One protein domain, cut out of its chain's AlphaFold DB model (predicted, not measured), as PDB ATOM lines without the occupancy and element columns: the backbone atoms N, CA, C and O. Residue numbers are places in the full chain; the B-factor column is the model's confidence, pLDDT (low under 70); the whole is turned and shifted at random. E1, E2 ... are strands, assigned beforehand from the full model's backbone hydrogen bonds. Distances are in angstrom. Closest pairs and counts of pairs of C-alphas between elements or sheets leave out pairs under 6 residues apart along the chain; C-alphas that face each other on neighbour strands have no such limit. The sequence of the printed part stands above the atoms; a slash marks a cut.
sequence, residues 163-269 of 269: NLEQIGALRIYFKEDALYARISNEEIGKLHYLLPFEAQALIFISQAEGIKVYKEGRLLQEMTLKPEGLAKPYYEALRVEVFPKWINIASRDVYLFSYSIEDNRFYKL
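What this domain is: This is residues 163 to 269 of the 269 residues of an uncharacterized protein of Croceimicrobium hydrocarbonivorans (UniProt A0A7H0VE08). Three small twisted antiparallel sheets stand one behind another in a row: E1 to E4, then E5 to E8, then E9 to E11. The first two make a sandwich, face to face, while the third stands beyond the second with few C-alpha contacts to it, and the long link of residues 225 to 246 loops out at its end of the row. The printed part has 107 residues, with eleven named strands from E1 to E11 in chain order and no named helix; the class is all strand. Each sheet is a meander, each strand the antiparallel neighbour of the one before. The whole is compact, with a radius of gyration of the C-alphas of 14.3 A and spans of 42 by 33 by 19 A.

How they stand to each other: Begin with E1, residues 163 to 167, and E2, residues 170 to 175, a hairpin where N 167 and O 170 are 2.9 A apart. E3, residues 178 to 183, pairs with E2 through N 173 and O 180 at 2.9 A, and E4, residues 186 to 190, pairs with E3 through N 188 and O 181 at 2.9 A. Next look at E5, residues 197 to 199, E6, residues 202 to 207, E7, residues 210 to 215, and E8, residues 218 to 224, a strongly twisted sheet in that order. Here N 204 and O 197 are 2.9 A apart, N 205 and O 212 2.9 A, and N 213 and O 221 2.8 A. These two sheets make a sandwich, two sheets face to face: the parts that face each other are 10.5 A centre to centre, and the strands of the one stand at 30 degrees to those of the other; the closest C-alphas of E4 and E6 are those of Lys 190 and Gln 207, 6.1 A apart. In the third sheet, E9, residues 247 to 251, and E10, residues 254 to 260, are antiparallel neighbours with N 249 and O 257 within hydrogen-bond range at 2.8 A, and E10 and E11, residues 265 to 268, are antiparallel neighbours with N 258 and O 267 within hydrogen-bond range at 2.9 A. The closest C-alphas of E8 and E11 are those of Met 223 and Phe 266, 7.1 A apart; E7 and E10 are apart.

Where its parts are: Find C-alpha 163 at (56.158, 6.948, 12.271), where E1 begins. Among the longer strands, E3 and E7 each measure 16.9 A, E8 17.9 A and E10 18.2 A from first to last C-alpha. E11 ends at C-alpha 268, at (40.939, -13.896, 32.949).

The domain as a whole: The C-alphas of Asn 185 and Glu 236, the two farthest apart, are 43.7 A from each other. The printed part has no cut and ends at the chain's last residue, 269. The link E8 to E9 is long, with 22 residues. Mean pLDDT of the printed part is 76.9; look for values under 70 at residues 226 to 242, 244, 250 to 255 and 269.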
ATOM      1  N   ASN A 163      55.627   7.793  11.202       76.75
ATOM      2  CA  ASN A 163      56.158   6.948  12.271       76.75
ATOM      3  C   ASN A 163      56.166   7.730  13.586       76.75
ATOM      4  O   ASN A 163      56.819   8.765  13.700       76.75
ATOM      5  N   LEU A 164      55.453   7.209  14.575       81.50
ATOM      6  CA  LEU A 164      55.374   7.789  15.910       81.50
ATOM      7  C   LEU A 164      56.442   7.233  16.830       81.50
ATOM      8  O   LEU A 164      57.084   7.987  17.555       81.50
ATOM      9  N   GLU A 165      56.591   5.913  16.810       82.12
ATOM     10  CA  GLU A 165      57.402   5.191  17.776       82.12
ATOM     11  C   GLU A 165      57.834   3.839  17.205       82.12
ATOM     12  O   GLU A 165      57.153   3.247  16.359       82.12
ATOM     13  N   GLN A 166      58.981   3.355  17.675       80.94
ATOM     14  CA  GLN A 166      59.494   2.031  17.361       80.94
ATOM     15  C   GLN A 166      59.819   1.289  18.661       80.94
ATOM     16  O   GLN A 166      60.571   1.795  19.489       80.94
ATOM     17  N   ILE A 167      59.280   0.077  18.800       80.69
ATOM     18  CA  ILE A 167      59.462  -0.804  19.959       80.69
ATOM     19  C   ILE A 167      60.007  -2.135  19.437       80.69
ATOM     20  O   ILE A 167      59.277  -2.939  18.854       80.69
ATOM     21  N   GLY A 168      61.319  -2.339  19.540       79.00
ATOM     22  CA  GLY A 168      61.985  -3.468  18.888       79.00
ATOM     23  C   GLY A 168      61.714  -3.496  17.374       79.00
ATOM     24  O   GLY A 168      62.090  -2.573  16.642       79.00
ATOM     25  N   ALA A 169      61.054  -4.560  16.902       80.44
ATOM     26  CA  ALA A 169      60.648  -4.741  15.500       80.44
ATOM     27  C   ALA A 169      59.265  -4.146  15.155       80.44
ATOM     28  O   ALA A 169      58.864  -4.159  13.987       80.44
ATOM     29  N   LEU A 170      58.528  -3.646  16.150       87.31
ATOM     30  CA  LEU A 170      57.239  -2.989  15.971       87.31
ATOM     31  C   LEU A 170      57.435  -1.517  15.611       87.31
ATOM     32  O   LEU A 170      58.189  -0.801  16.265       87.31
ATOM     33  N   ARG A 171      56.683  -1.048  14.621       89.69
ATOM     34  CA  ARG A 171      56.528   0.364  14.281       89.69
ATOM     35  C   ARG A 171      55.082   0.781  14.479       89.69
ATOM     36  O   ARG A 171      54.175   0.111  13.983       89.69
ATOM     37  N   ILE A 172      54.889   1.898  15.168       91.19
ATOM     38  CA  ILE A 172      53.595   2.559  15.323       91.19
ATOM     39  C   ILE A 172      53.581   3.759  14.387       91.19
ATOM     40  O   ILE A 172      54.523   4.555  14.382       91.19
ATOM     41  N   TYR A 173      52.520   3.907  13.605       90.75
ATOM     42  CA  TYR A 173      52.363   5.035  12.696       90.75
ATOM     43  C   TYR A 173      50.941   5.577  12.698       90.75
ATOM     44  O   TYR A 173      49.978   4.878  13.007       90.75
ATOM     45  N   PHE A 174      50.823   6.851  12.347       90.06
ATOM     46  CA  PHE A 174      49.553   7.538  12.186       90.06
ATOM     47  C   PHE A 174      49.135   7.571  10.719       90.06
ATOM     48  O   PHE A 174      49.943   7.890   9.842       90.06
ATOM     49  N   LYS A 175      47.865   7.261  10.468       87.81
ATOM     50  CA  LYS A 175      47.212   7.356   9.161       87.81
ATOM     51  C   LYS A 175      45.708   7.546   9.378       87.81
ATOM     52  O   LYS A 175      45.154   6.925  10.273       87.81
ATOM     53  N   GLU A 176      45.047   8.385   8.578       84.06
ATOM     54  CA  GLU A 176      43.570   8.496   8.554       84.06
ATOM     55  C   GLU A 176      42.905   8.620   9.950       84.06
ATOM     56  O   GLU A 176      41.935   7.926  10.259       84.06
ATOM     57  N   ASP A 177      43.433   9.492  10.819       87.38
ATOM     58  CA  ASP A 177      42.918   9.714  12.186       87.38
ATOM     59  C   ASP A 177      42.942   8.477  13.094       87.38
ATOM     60  O   ASP A 177      42.132   8.332  14.015       87.38
ATOM     61  N   ALA A 178      43.866   7.559  12.835       90.12
ATOM     62  CA  ALA A 178      44.070   6.381  13.650       90.12
ATOM     63  C   ALA A 178      45.552   6.021  13.762       90.12
ATOM     64  O   ALA A 178      46.393   6.380  12.934       90.12
ATOM     65  N   LEU A 179      45.851   5.287  14.830       90.81
ATOM     66  CA  LEU A 179      47.149   4.678  15.042       90.81
ATOM     67  C   LEU A 179      47.122   3.246  14.538       90.81
ATOM     68  O   LEU A 179      46.170   2.505  14.784       90.81
ATOM     69  N   TYR A 180      48.186   2.866  13.858       91.75
ATOM     70  CA  TYR A 180      48.372   1.547  13.296       91.75
ATOM     71  C   TYR A 180      49.713   0.975  13.731       91.75
ATOM     72  O   TYR A 180      50.644   1.705  14.076       91.75
ATOM     73  N   ALA A 181      49.797  -0.346  13.691       91.06
ATOM     74  CA  ALA A 181      50.992  -1.106  13.992       91.06
ATOM     75  C   ALA A 181      51.447  -1.915  12.775       91.06
ATOM     76  O   ALA A 181      50.638  -2.518  12.064       91.06
ATOM     77  N   ARG A 182      52.764  -1.985  12.590       89.81
ATOM     78  CA  ARG A 182      53.436  -2.874  11.642       89.81
ATOM     79  C   ARG A 182      54.585  -3.572  12.350       89.81
ATOM     80  O   ARG A 182      55.401  -2.906  12.981       89.81
ATOM     81  N   ILE A 183      54.682  -4.888  12.227       87.00
ATOM     82  CA  ILE A 183      55.836  -5.651  12.714       87.00
ATOM     83  C   ILE A 183      56.659  -6.064  11.506       87.00
ATOM     84  O   ILE A 183      56.156  -6.729  10.600       87.00
ATOM     85  N   SER A 184      57.938  -5.692  11.489       80.62
ATOM     86  CA  SER A 184      58.817  -5.946  10.343       80.62
ATOM     87  C   SER A 184      58.182  -5.420   9.044       80.62
ATOM     88  O   SER A 184      58.050  -4.205   8.879       80.62
ATOM     89  N   ASN A 185      57.761  -6.313   8.137       79.00
ATOM     90  CA  ASN A 185      57.083  -5.939   6.902       79.00
ATOM     91  C   ASN A 185      55.567  -6.194   6.894       79.00
ATOM     92  O   ASN A 185      54.924  -5.788   5.927       79.00
ATOM     93  N   GLU A 186      55.004  -6.781   7.947       83.50
ATOM     94  CA  GLU A 186      53.601  -7.192   8.033       83.50
ATOM     95  C   GLU A 186      52.740  -6.121   8.710       83.50
ATOM     96  O   GLU A 186      53.020  -5.687   9.833       83.50
ATOM     97  N   GLU A 187      51.692  -5.689   8.008       86.62
ATOM     98  CA  GLU A 187      50.679  -4.782   8.542       86.62
ATOM     99  C   GLU A 187      49.863  -5.523   9.607       86.62
ATOM    100  O   GLU A 187      49.161  -6.483   9.294       86.62
ATOM    101  N   ILE A 188      49.936  -5.077  10.861       85.56
ATOM    102  CA  ILE A 188      49.109  -5.652  11.925       85.56
ATOM    103  C   ILE A 188      47.711  -5.049  11.828       85.56
ATOM    104  O   ILE A 188      46.727  -5.778  11.762       85.56
ATOM    105  N   GLY A 189      47.619  -3.722  11.747       87.50
ATOM    106  CA  GLY A 189      46.365  -2.992  11.575       87.50
ATOM    107  C   GLY A 189      46.164  -1.902  12.625       87.50
ATOM    108  O   GLY A 189      47.109  -1.470  13.285       87.50
ATOM    109  N   LYS A 190      44.917  -1.438  12.747       89.81
ATOM    110  CA  LYS A 190      44.526  -0.345  13.643       89.81
ATOM    111  C   LYS A 190      44.609  -0.759  15.117       89.81
ATOM    112  O   LYS A 190      44.172  -1.850  15.484       89.81
ATOM    113  N   LEU A 191      45.118   0.147  15.950       87.88
ATOM    114  CA  LEU A 191      45.155   0.040  17.407       87.88
ATOM    115  C   LEU A 191      43.835   0.531  18.017       87.88
ATOM    116  O   LEU A 191      43.286   1.539  17.568       87.88
ATOM    117  N   HIS A 192      43.324  -0.174  19.032       78.19
ATOM    118  CA  HIS A 192      41.988   0.097  19.590       78.19
ATOM    119  C   HIS A 192      41.961   0.414  21.085       78.19
ATOM    120  O   HIS A 192      41.201   1.292  21.485       78.19
ATOM    121  N   TYR A 193      42.736  -0.297  21.908       74.00
ATOM    122  CA  TYR A 193      42.537  -0.265  23.365       74.00
ATOM    123  C   TYR A 193      43.771   0.165  24.150       74.00
ATOM    124  O   TYR A 193      43.649   0.826  25.173       74.00
ATOM    125  N   LEU A 194      44.952  -0.228  23.685       78.94
ATOM    126  CA  LEU A 194      46.221  -0.048  24.375       78.94
ATOM    127  C   LEU A 194      47.284   0.380  23.375       78.94
ATOM    128  O   LEU A 194      47.357  -0.172  22.267       78.94
ATOM    129  N   LEU A 195      48.132   1.312  23.806       83.31
ATOM    130  CA  LEU A 195      49.392   1.558  23.126       83.31
ATOM    131  C   LEU A 195      50.242   0.280  23.233       83.31
ATOM    132  O   LEU A 195      50.338  -0.284  24.327       83.31
ATOM    133  N   PRO A 196      50.809  -0.216  22.124       88.69
ATOM    134  CA  PRO A 196      51.682  -1.370  22.172       88.69
ATOM    135  C   PRO A 196      52.849  -1.171  23.129       88.69
ATOM    136  O   PRO A 196      53.359  -0.063  23.276       88.69
ATOM    137  N   PHE A 197      53.291  -2.257  23.748       87.06
ATOM    138  CA  PHE A 197      54.411  -2.235  24.680       87.06
ATOM    139  C   PHE A 197      55.215  -3.528  24.591       87.06
ATOM    140  O   PHE A 197      54.724  -4.556  24.117       87.06
ATOM    141  N   GLU A 198      56.457  -3.471  25.061       87.44
ATOM    142  CA  GLU A 198      57.347  -4.624  25.146       87.44
ATOM    143  C   GLU A 198      57.598  -5.006  26.604       87.44
ATOM    144  O   GLU A 198      57.848  -4.155  27.457       87.44
ATOM    145  N   ALA A 199      57.553  -6.306  26.884       86.38
ATOM    146  CA  ALA A 199      57.915  -6.873  28.172       86.38
ATOM    147  C   ALA A 199      58.605  -8.227  27.967       86.38
ATOM    148  O   ALA A 199      58.050  -9.126  27.342       86.38
ATOM    149  N   GLN A 200      59.828  -8.371  28.491       85.88
ATOM    150  CA  GLN A 200      60.655  -9.583  28.358       85.88
ATOM    151  C   GLN A 200      60.777 -10.098  26.905       85.88
ATOM    152  O   GLN A 200      60.596 -11.285  26.640       85.88
ATOM    153  N   ALA A 201      61.075  -9.197  25.959       86.38
ATOM    154  CA  ALA A 201      61.175  -9.478  24.519       86.38
ATOM    155  C   ALA A 201      59.874  -9.961  23.843       86.38
ATOM    156  O   ALA A 201      59.897 -10.421  22.697       86.38
ATOM    157  N   LEU A 202      58.735  -9.857  24.535       89.06
ATOM    158  CA  LEU A 202      57.403 -10.045  23.972       89.06
ATOM    159  C   LEU A 202      56.770  -8.688  23.683       89.06
ATOM    160  O   LEU A 202      56.803  -7.792  24.523       89.06
ATOM    161  N   ILE A 203      56.159  -8.555  22.511       90.50
ATOM    162  CA  ILE A 203      55.455  -7.348  22.074       90.50
ATOM    163  C   ILE A 203      53.953  -7.595  22.187       90.50
ATOM    164  O   ILE A 203      53.428  -8.540  21.598       90.50
ATOM    165  N   PHE A 204      53.259  -6.719  22.907       89.44
ATOM    166  CA  PHE A 204      51.816  -6.767  23.113       89.44
ATOM    167  C   PHE A 204      51.144  -5.712  22.246       89.44
ATOM    168  O   PHE A 204      51.508  -4.538  22.296       89.44
ATOM    169  N   ILE A 205      50.154  -6.119  21.453       88.81
ATOM    170  CA  ILE A 205      49.427  -5.230  20.542       88.81
ATOM    171  C   ILE A 205      47.932  -5.425  20.742       88.81
ATOM    172  O   ILE A 205      47.437  -6.550  20.669       88.81
ATOM    173  N   SER A 206      47.203  -4.326  20.948       83.88
ATOM    174  CA  SER A 206      45.742  -4.345  20.899       83.88
ATOM    175  C   SER A 206      45.261  -4.131  19.463       83.88
ATOM    176  O   SER A 206      45.571  -3.112  18.847       83.88
ATOM    177  N   GLN A 207      44.514  -5.084  18.913       80.31
ATOM    178  CA  GLN A 207      43.986  -5.011  17.551       80.31
ATOM    179  C   GLN A 207      42.577  -5.602  17.506       80.31
ATOM    180  O   GLN A 207      42.341  -6.668  18.073       80.31
ATOM    181  N   ALA A 208      41.670  -4.946  16.773       76.69
ATOM    182  CA  ALA A 208      40.261  -5.325  16.688       76.69
ATOM    183  C   ALA A 208      39.675  -5.517  18.096       76.69
ATOM    184  O   ALA A 208      39.843  -4.645  18.939       76.69
ATOM    185  N   GLU A 209      39.039  -6.657  18.355       76.31
ATOM    186  CA  GLU A 209      38.528  -7.057  19.664       76.31
ATOM    187  C   GLU A 209      39.525  -7.979  20.378       76.31
ATOM    188  O   GLU A 209      39.136  -9.038  20.848       76.31
ATOM    189  N   GLY A 210      40.827  -7.681  20.406       81.62
ATOM    190  CA  GLY A 210      41.803  -8.622  20.960       81.62
ATOM    191  C   GLY A 210      43.157  -8.045  21.351       81.62
ATOM    192  O   GLY A 210      43.505  -6.911  21.017       81.62
ATOM    193  N   ILE A 211      43.929  -8.867  22.062       87.19
ATOM    194  CA  ILE A 211      45.343  -8.635  22.366       87.19
ATOM    195  C   ILE A 211      46.152  -9.762  21.741       87.19
ATOM    196  O   ILE A 211      45.866 -10.939  21.961       87.19
ATOM    197  N   LYS A 212      47.169  -9.385  20.974       89.81
ATOM    198  CA  LYS A 212      48.107 -10.288  20.317       89.81
ATOM    199  C   LYS A 212      49.488 -10.139  20.939       89.81
ATOM    200  O   LYS A 212      49.921  -9.020  21.217       89.81
ATOM    201  N   VAL A 213      50.169 -11.263  21.136       91.56
ATOM    202  CA  VAL A 213      51.519 -11.334  21.703       91.56
ATOM    203  C   VAL A 213      52.472 -11.861  20.648       91.56
ATOM    204  O   VAL A 213      52.278 -12.958  20.123       91.56
ATOM    205  N   TYR A 214      53.509 -11.088  20.357       90.81
ATOM    206  CA  TYR A 214      54.520 -11.418  19.365       90.81
ATOM    207  C   TYR A 214      55.884 -11.629  20.015       90.81
ATOM    208  O   TYR A 214      56.239 -10.938  20.965       90.81
ATOM    209  N   LYS A 215      56.684 -12.527  19.441       89.94
ATOM    210  CA  LYS A 215      58.112 -12.682  19.744       89.94
ATOM    211  C   LYS A 215      58.876 -12.827  18.445       89.94
ATOM    212  O   LYS A 215      58.483 -13.628  17.600       89.94
ATOM    213  N   GLU A 216      59.933 -12.035  18.270       86.00
ATOM    214  CA  GLU A 216      60.768 -12.068  17.053       86.00
ATOM    215  C   GLU A 216      59.933 -11.962  15.760       86.00
ATOM    216  O   GLU A 216      60.190 -12.607  14.747       86.00
ATOM    217  N   GLY A 217      58.870 -11.158  15.820       82.62
ATOM    218  CA  GLY A 217      57.952 -10.921  14.713       82.62
ATOM    219  C   GLY A 217      56.931 -12.027  14.431       82.62
ATOM    220  O   GLY A 217      56.159 -11.894  13.489       82.62
ATOM    221  N   ARG A 218      56.875 -13.093  15.234       87.75
ATOM    222  CA  ARG A 218      55.885 -14.173  15.100       87.75
ATOM    223  C   ARG A 218      54.792 -14.050  16.149       87.75
ATOM    224  O   ARG A 218      55.098 -13.810  17.316       87.75
ATOM    225  N   LEU A 219      53.540 -14.250  15.738       90.00
ATOM    226  CA  LEU A 219      52.409 -14.350  16.661       90.00
ATOM    227  C   LEU A 219      52.576 -15.611  17.514       90.00
ATOM    228  O   LEU A 219      52.644 -16.716  16.979       90.00
ATOM    229  N   LEU A 220      52.657 -15.438  18.830       91.56
ATOM    230  CA  LEU A 220      52.727 -16.542  19.787       91.56
ATOM    231  C   LEU A 220      51.361 -16.889  20.364       91.56
ATOM    232  O   LEU A 220      51.047 -18.060  20.549       91.56
ATOM    233  N   GLN A 221      50.581 -15.866  20.701       90.94
ATOM    234  CA  GLN A 221      49.312 -16.031  21.392       90.94
ATOM    235  C   GLN A 221      48.374 -14.879  21.058       90.94
ATOM    236  O   GLN A 221      48.812 -13.740  20.873       90.94
ATOM    237  N   GLU A 222      47.078 -15.160  21.058       90.25
ATOM    238  CA  GLU A 222      46.045 -14.138  20.972       90.25
ATOM    239  C   GLU A 222      44.893 -14.415  21.938       90.25
ATOM    240  O   GLU A 222      44.615 -15.551  22.323       90.25
ATOM    241  N   MET A 223      44.218 -13.348  22.345       85.31
ATOM    242  CA  MET A 223      42.987 -13.426  23.116       85.31
ATOM    243  C   MET A 223      41.974 -12.426  22.579       85.31
ATOM    244  O   MET A 223      42.296 -11.256  22.381       85.31
ATOM    245  N   THR A 224      40.732 -12.877  22.415       81.38
ATOM    246  CA  THR A 224      39.594 -12.014  22.088       81.38
ATOM    247  C   THR A 224      39.035 -11.335  23.342       81.38
ATOM    248  O   THR A 224      38.598 -11.989  24.293       81.38
ATOM    249  N   LEU A 225      38.992 -10.011  23.308       71.38
ATOM    250  CA  LEU A 225      38.284  -9.101  24.194       71.38
ATOM    251  C   LEU A 225      36.811  -9.007  23.763       71.38
ATOM    252  O   LEU A 225      36.432  -8.125  23.000       71.38
ATOM    253  N   LYS A 226      35.950  -9.915  24.239       61.34
ATOM    254  CA  LYS A 226      34.510  -9.813  23.941       61.34
ATOM    255  C   LYS A 226      33.904  -8.553  24.594       61.34
ATOM    256  O   LYS A 226      34.151  -8.343  25.785       61.34
ATOM    257  N   PRO A 227      33.048  -7.779  23.893       54.34
ATOM    258  CA  PRO A 227      32.418  -6.559  24.422       54.34
ATOM    259  C   PRO A 227      31.665  -6.761  25.741       54.34
ATOM    260  O   PRO A 227      31.665  -5.884  26.600       54.34
ATOM    261  N   GLU A 228      31.081  -7.941  25.950       53.31
ATOM    262  CA  GLU A 228      30.393  -8.337  27.188       53.31
ATOM    263  C   GLU A 228      31.299  -8.269  28.434       53.31
ATOM    264  O   GLU A 228      30.803  -8.030  29.533       53.31
ATOM    265  N   GLY A 229      32.618  -8.432  28.261       48.41
ATOM    266  CA  GLY A 229      33.627  -8.288  29.316       48.41
ATOM    267  C   GLY A 229      34.162  -6.863  29.500       48.41
ATOM    268  O   GLY A 229      34.861  -6.607  30.472       48.41
ATOM    269  N   LEU A 230      33.837  -5.933  28.592       46.84
ATOM    270  CA  LEU A 230      34.249  -4.521  28.638       46.84
ATOM    271  C   LEU A 230      33.086  -3.569  28.989       46.84
ATOM    272  O   LEU A 230      33.317  -2.451  29.445       46.84
ATOM    273  N   ALA A 231      31.837  -3.986  28.752       39.56
ATOM    274  CA  ALA A 231      30.664  -3.107  28.714       39.56
ATOM    275  C   ALA A 231      29.858  -3.010  30.019       39.56
ATOM    276  O   ALA A 231      28.839  -2.318  30.050       39.56
ATOM    277  N   LYS A 232      30.277  -3.662  31.107       36.50
ATOM    278  CA  LYS A 232      29.622  -3.479  32.405       36.50
ATOM    279  C   LYS A 232      30.584  -2.829  33.395       36.50
ATOM    280  O   LYS A 232      31.555  -3.472  33.780       36.50
ATOM    281  N   PRO A 233      30.301  -1.601  33.872       36.84
ATOM    282  CA  PRO A 233      30.870  -1.135  35.122       36.84
ATOM    283  C   PRO A 233      30.188  -1.953  36.219       36.84
ATOM    284  O   PRO A 233      29.200  -1.525  36.816       36.84
ATOM    285  N   TYR A 234      30.649  -3.182  36.439       35.47
ATOM    286  CA  TYR A 234      30.352  -3.841  37.694       35.47
ATOM    287  C   TYR A 234      31.120  -3.056  38.754       35.47
ATOM    288  O   TYR A 234      32.322  -3.193  38.911       35.47
ATOM    289  N   TYR A 235      30.386  -2.219  39.485       35.53
ATOM    290  CA  TYR A 235      30.783  -1.676  40.785       35.53
ATOM    291  C   TYR A 235      30.949  -2.773  41.851       35.53
ATOM    292  O   TYR A 235      31.094  -2.478  43.036       35.53
ATOM    293  N   GLU A 236      30.917  -4.045  41.460       35.59
ATOM    294  CA  GLU A 236      31.432  -5.101  42.302       35.59
ATOM    295  C   GLU A 236      32.944  -4.999  42.220       35.59
ATOM    296  O   GLU A 236      33.549  -5.299  41.193       35.59
ATOM    297  N   ALA A 237      33.546  -4.532  43.312       40.72
ATOM    298  CA  ALA A 237      34.946  -4.756  43.608       40.72
ATOM    299  C   ALA A 237      35.180  -6.275  43.672       40.72
ATOM    300  O   ALA A 237      35.298  -6.861  44.750       40.72
ATOM    301  N   LEU A 238      35.201  -6.927  42.509       45.06
ATOM    302  CA  LEU A 238      35.846  -8.208  42.338       45.06
ATOM    303  C   LEU A 238      37.256  -7.963  42.856       45.06
ATOM    304  O   LEU A 238      37.956  -7.066  42.385       45.06
ATOM    305  N   ARG A 239      37.628  -8.675  43.919       47.53
ATOM    306  CA  ARG A 239      39.023  -8.742  44.333       47.53
ATOM    307  C   ARG A 239      39.759  -9.383  43.170       47.53
ATOM    308  O   ARG A 239      39.826 -10.602  43.085       47.53
ATOM    309  N   VAL A 240      40.228  -8.548  42.255       55.03
ATOM    310  CA  VAL A 240      41.059  -8.981  41.152       55.03
ATOM    311  C   VAL A 240      42.384  -9.393  41.768       55.03
ATOM    312  O   VAL A 240      43.096  -8.577  42.359       55.03
ATOM    313  N   GLU A 241      42.684 -10.681  41.680       56.06
ATOM    314  CA  GLU A 241      43.967 -11.208  42.110       56.06
ATOM    315  C   GLU A 241      45.008 -10.858  41.042       56.06
ATOM    316  O   GLU A 241      45.139 -11.514  40.014       56.06
ATOM    317  N   VAL A 242      45.712  -9.750  41.264       62.03
ATOM    318  CA  VAL A 242      46.853  -9.341  40.443       62.03
ATOM    319  C   VAL A 242      47.971 -10.352  40.662       62.03
ATOM    320  O   VAL A 242      48.421 -10.541  41.792       62.03
ATOM    321  N   PHE A 243      48.458 -10.973  39.590       73.62
ATOM    322  CA  PHE A 243      49.564 -11.921  39.669       73.62
ATOM    323  C   PHE A 243      50.891 -11.142  39.610       73.62
ATOM    324  O   PHE A 243      51.241 -10.627  38.545       73.62
ATOM    325  N   PRO A 244      51.671 -11.026  40.711       69.94
ATOM    326  CA  PRO A 244      52.772 -10.053  40.804       69.94
ATOM    327  C   PRO A 244      53.951 -10.295  39.851       69.94
ATOM    328  O   PRO A 244      54.789  -9.419  39.671       69.94
ATOM    329  N   LYS A 245      54.042 -11.492  39.262       80.38
ATOM    330  CA  LYS A 245      55.093 -11.877  38.305       80.38
ATOM    331  C   LYS A 245      54.604 -11.918  36.856       80.38
ATOM    332  O   LYS A 245      55.358 -12.313  35.972       80.38
ATOM    333  N   TRP A 246      53.343 -11.574  36.614       85.94
ATOM    334  CA  TRP A 246      52.712 -11.634  35.300       85.94
ATOM    335  C   TRP A 246      52.475 -10.229  34.754       85.94
ATOM    336  O   TRP A 246      52.528  -9.234  35.479       85.94
ATOM    337  N   ILE A 247      52.202 -10.143  33.454       83.81
ATOM    338  CA  ILE A 247      51.812  -8.883  32.825       83.81
ATOM    339  C   ILE A 247      50.317  -8.712  33.046       83.81
ATOM    340  O   ILE A 247      49.513  -9.423  32.448       83.81
ATOM    341  N   ASN A 248      49.956  -7.779  33.918       79.25
ATOM    342  CA  ASN A 248      48.570  -7.469  34.231       79.25
ATOM    343  C   ASN A 248      48.077  -6.395  33.255       79.25
ATOM    344  O   ASN A 248      48.698  -5.342  33.117       79.25
ATOM    345  N   ILE A 249      46.974  -6.666  32.565       76.38
ATOM    346  CA  ILE A 249      46.398  -5.792  31.547       76.38
ATOM    347  C   ILE A 249      45.085  -5.229  32.078       76.38
ATOM    348  O   ILE A 249      44.143  -5.972  32.371       76.38
ATOM    349  N   ALA A 250      45.030  -3.905  32.180       69.00
ATOM    350  CA  ALA A 250      43.876  -3.171  32.674       69.00
ATOM    351  C   ALA A 250      43.187  -2.373  31.563       69.00
ATOM    352  O   ALA A 250      43.814  -1.938  30.597       69.00
ATOM    353  N   SER A 251      41.884  -2.161  31.733       61.16
ATOM    354  CA  SER A 251      41.128  -1.117  31.047       61.16
ATOM    355  C   SER A 251      40.699  -0.097  32.088       61.16
ATOM    356  O   SER A 251      39.907  -0.412  32.979       61.16
ATOM    357  N   ARG A 252      41.231   1.126  31.978       62.22
ATOM    358  CA  ARG A 252      41.091   2.169  33.007       62.22
ATOM    359  C   ARG A 252      41.582   1.636  34.361       62.22
ATOM    360  O   ARG A 252      42.761   1.326  34.478       62.22
ATOM    361  N   ASP A 253      40.674   1.438  35.314       51.78
ATOM    362  CA  ASP A 253      40.973   1.013  36.687       51.78
ATOM    363  C   ASP A 253      40.636  -0.463  36.960       51.78
ATOM    364  O   ASP A 253      40.724  -0.929  38.095       51.78
ATOM    365  N   VAL A 254      40.216  -1.212  35.934       57.62
ATOM    366  CA  VAL A 254      39.827  -2.620  36.070       57.62
ATOM    367  C   VAL A 254      40.849  -3.494  35.362       57.62
ATOM    368  O   VAL A 254      40.992  -3.442  34.140       57.62
ATOM    369  N   TYR A 255      41.551  -4.320  36.133       66.62
ATOM    370  CA  TYR A 255      42.368  -5.401  35.599       66.62
ATOM    371  C   TYR A 255      41.458  -6.456  34.969       66.62
ATOM    372  O   TYR A 255      40.565  -6.981  35.627       66.62
ATOM    373  N   LEU A 256      41.674  -6.746  33.689       70.50
ATOM    374  CA  LEU A 256      40.820  -7.652  32.920       70.50
ATOM    375  C   LEU A 256      41.483  -9.013  32.710       70.50
ATOM    376  O   LEU A 256      40.828 -10.054  32.740       70.50
ATOM    377  N   PHE A 257      42.795  -9.000  32.467       75.69
ATOM    378  CA  PHE A 257      43.559 -10.196  32.145       75.69
ATOM    379  C   PHE A 257      44.956 -10.107  32.727       75.69
ATOM    380  O   PHE A 257      45.516  -9.023  32.882       75.69
ATOM    381  N   SER A 258      45.548 -11.267  32.963       83.56
ATOM    382  CA  SER A 258      46.984 -11.394  33.158       83.56
ATOM    383  C   SER A 258      47.582 -12.319  32.117       83.56
ATOM    384  O   SER A 258      46.943 -13.277  31.682       83.56
ATOM    385  N   TYR A 259      48.820 -12.052  31.727       85.19
ATOM    386  CA  TYR A 259      49.589 -12.902  30.836       85.19
ATOM    387  C   TYR A 259      50.783 -13.506  31.583       85.19
ATOM    388  O   TYR A 259      51.664 -12.775  32.049       85.19
ATOM    389  N   SER A 260      50.803 -14.838  31.682       87.50
ATOM    390  CA  SER A 260      51.957 -15.600  32.162       87.50
ATOM    391  C   SER A 260      52.967 -15.718  31.030       87.50
ATOM    392  O   SER A 260      52.683 -16.337  30.002       87.50
ATOM    393  N   ILE A 261      54.140 -15.119  31.223       85.69
ATOM    394  CA  ILE A 261      55.249 -15.201  30.264       85.69
ATOM    395  C   ILE A 261      55.826 -16.620  30.233       85.69
ATOM    396  O   ILE A 261      56.156 -17.121  29.164       85.69
ATOM    397  N   GLU A 262      55.909 -17.280  31.392       86.25
ATOM    398  CA  GLU A 262      56.427 -18.647  31.509       86.25
ATOM    399  C   GLU A 262      55.527 -19.649  30.769       86.25
ATOM    400  O   GLU A 262      56.020 -20.480  30.007       86.25
ATOM    401  N   ASP A 263      54.204 -19.514  30.919       86.62
ATOM    402  CA  ASP A 263      53.227 -20.436  30.320       86.62
ATOM    403  C   ASP A 263      52.734 -19.998  28.928       86.62
ATOM    404  O   ASP A 263      51.953 -20.711  28.295       86.62
ATOM    405  N   ASN A 264      53.136 -18.813  28.450       85.94
ATOM    406  CA  ASN A 264      52.632 -18.155  27.236       85.94
ATOM    407  C   ASN A 264      51.093 -18.131  27.134       85.94
ATOM    408  O   ASN A 264      50.495 -18.396  26.080       85.94
ATOM    409  N   ARG A 265      50.428 -17.819  28.248       86.31
ATOM    410  CA  ARG A 265      48.977 -17.967  28.384       86.31
ATOM    411  C   ARG A 265      48.331 -16.755  29.036       86.31
ATOM    412  O   ARG A 265      48.840 -16.200  30.006       86.31
ATOM    413  N   PHE A 266      47.160 -16.400  28.516       83.31
ATOM    414  CA  PHE A 266      46.271 -15.432  29.141       83.31
ATOM    415  C   PHE A 266      45.359 -16.090  30.181       83.31
ATOM    416  O   PHE A 266      44.798 -17.168  29.957       83.31
ATOM    417  N   TYR A 267      45.144 -15.373  31.275       77.31
ATOM    418  CA  TYR A 267      44.242 -15.710  32.365       77.31
ATOM    419  C   TYR A 267      43.264 -14.557  32.544       77.31
ATOM    420  O   TYR A 267      43.668 -13.395  32.566       77.31
ATOM    421  N   LYS A 268      41.973 -14.880  32.625       73.94
ATOM    422  CA  LYS A 268      40.939 -13.896  32.949       73.94
ATOM    423  C   LYS A 268      40.970 -13.625  34.444       73.94
ATOM    424  O   LYS A 268      41.174 -14.568  35.211       73.94
ATOM    425  N   LEU A 269      40.783 -12.364  34.803       66.44
ATOM    426  CA  LEU A 269      40.693 -11.904  36.182       66.44
ATOM    427  C   LEU A 269      39.236 -11.711  36.605       66.44
ATOM    428  O   LEU A 269      38.399 -11.435  35.714       66.44
TER     429      LEU A 269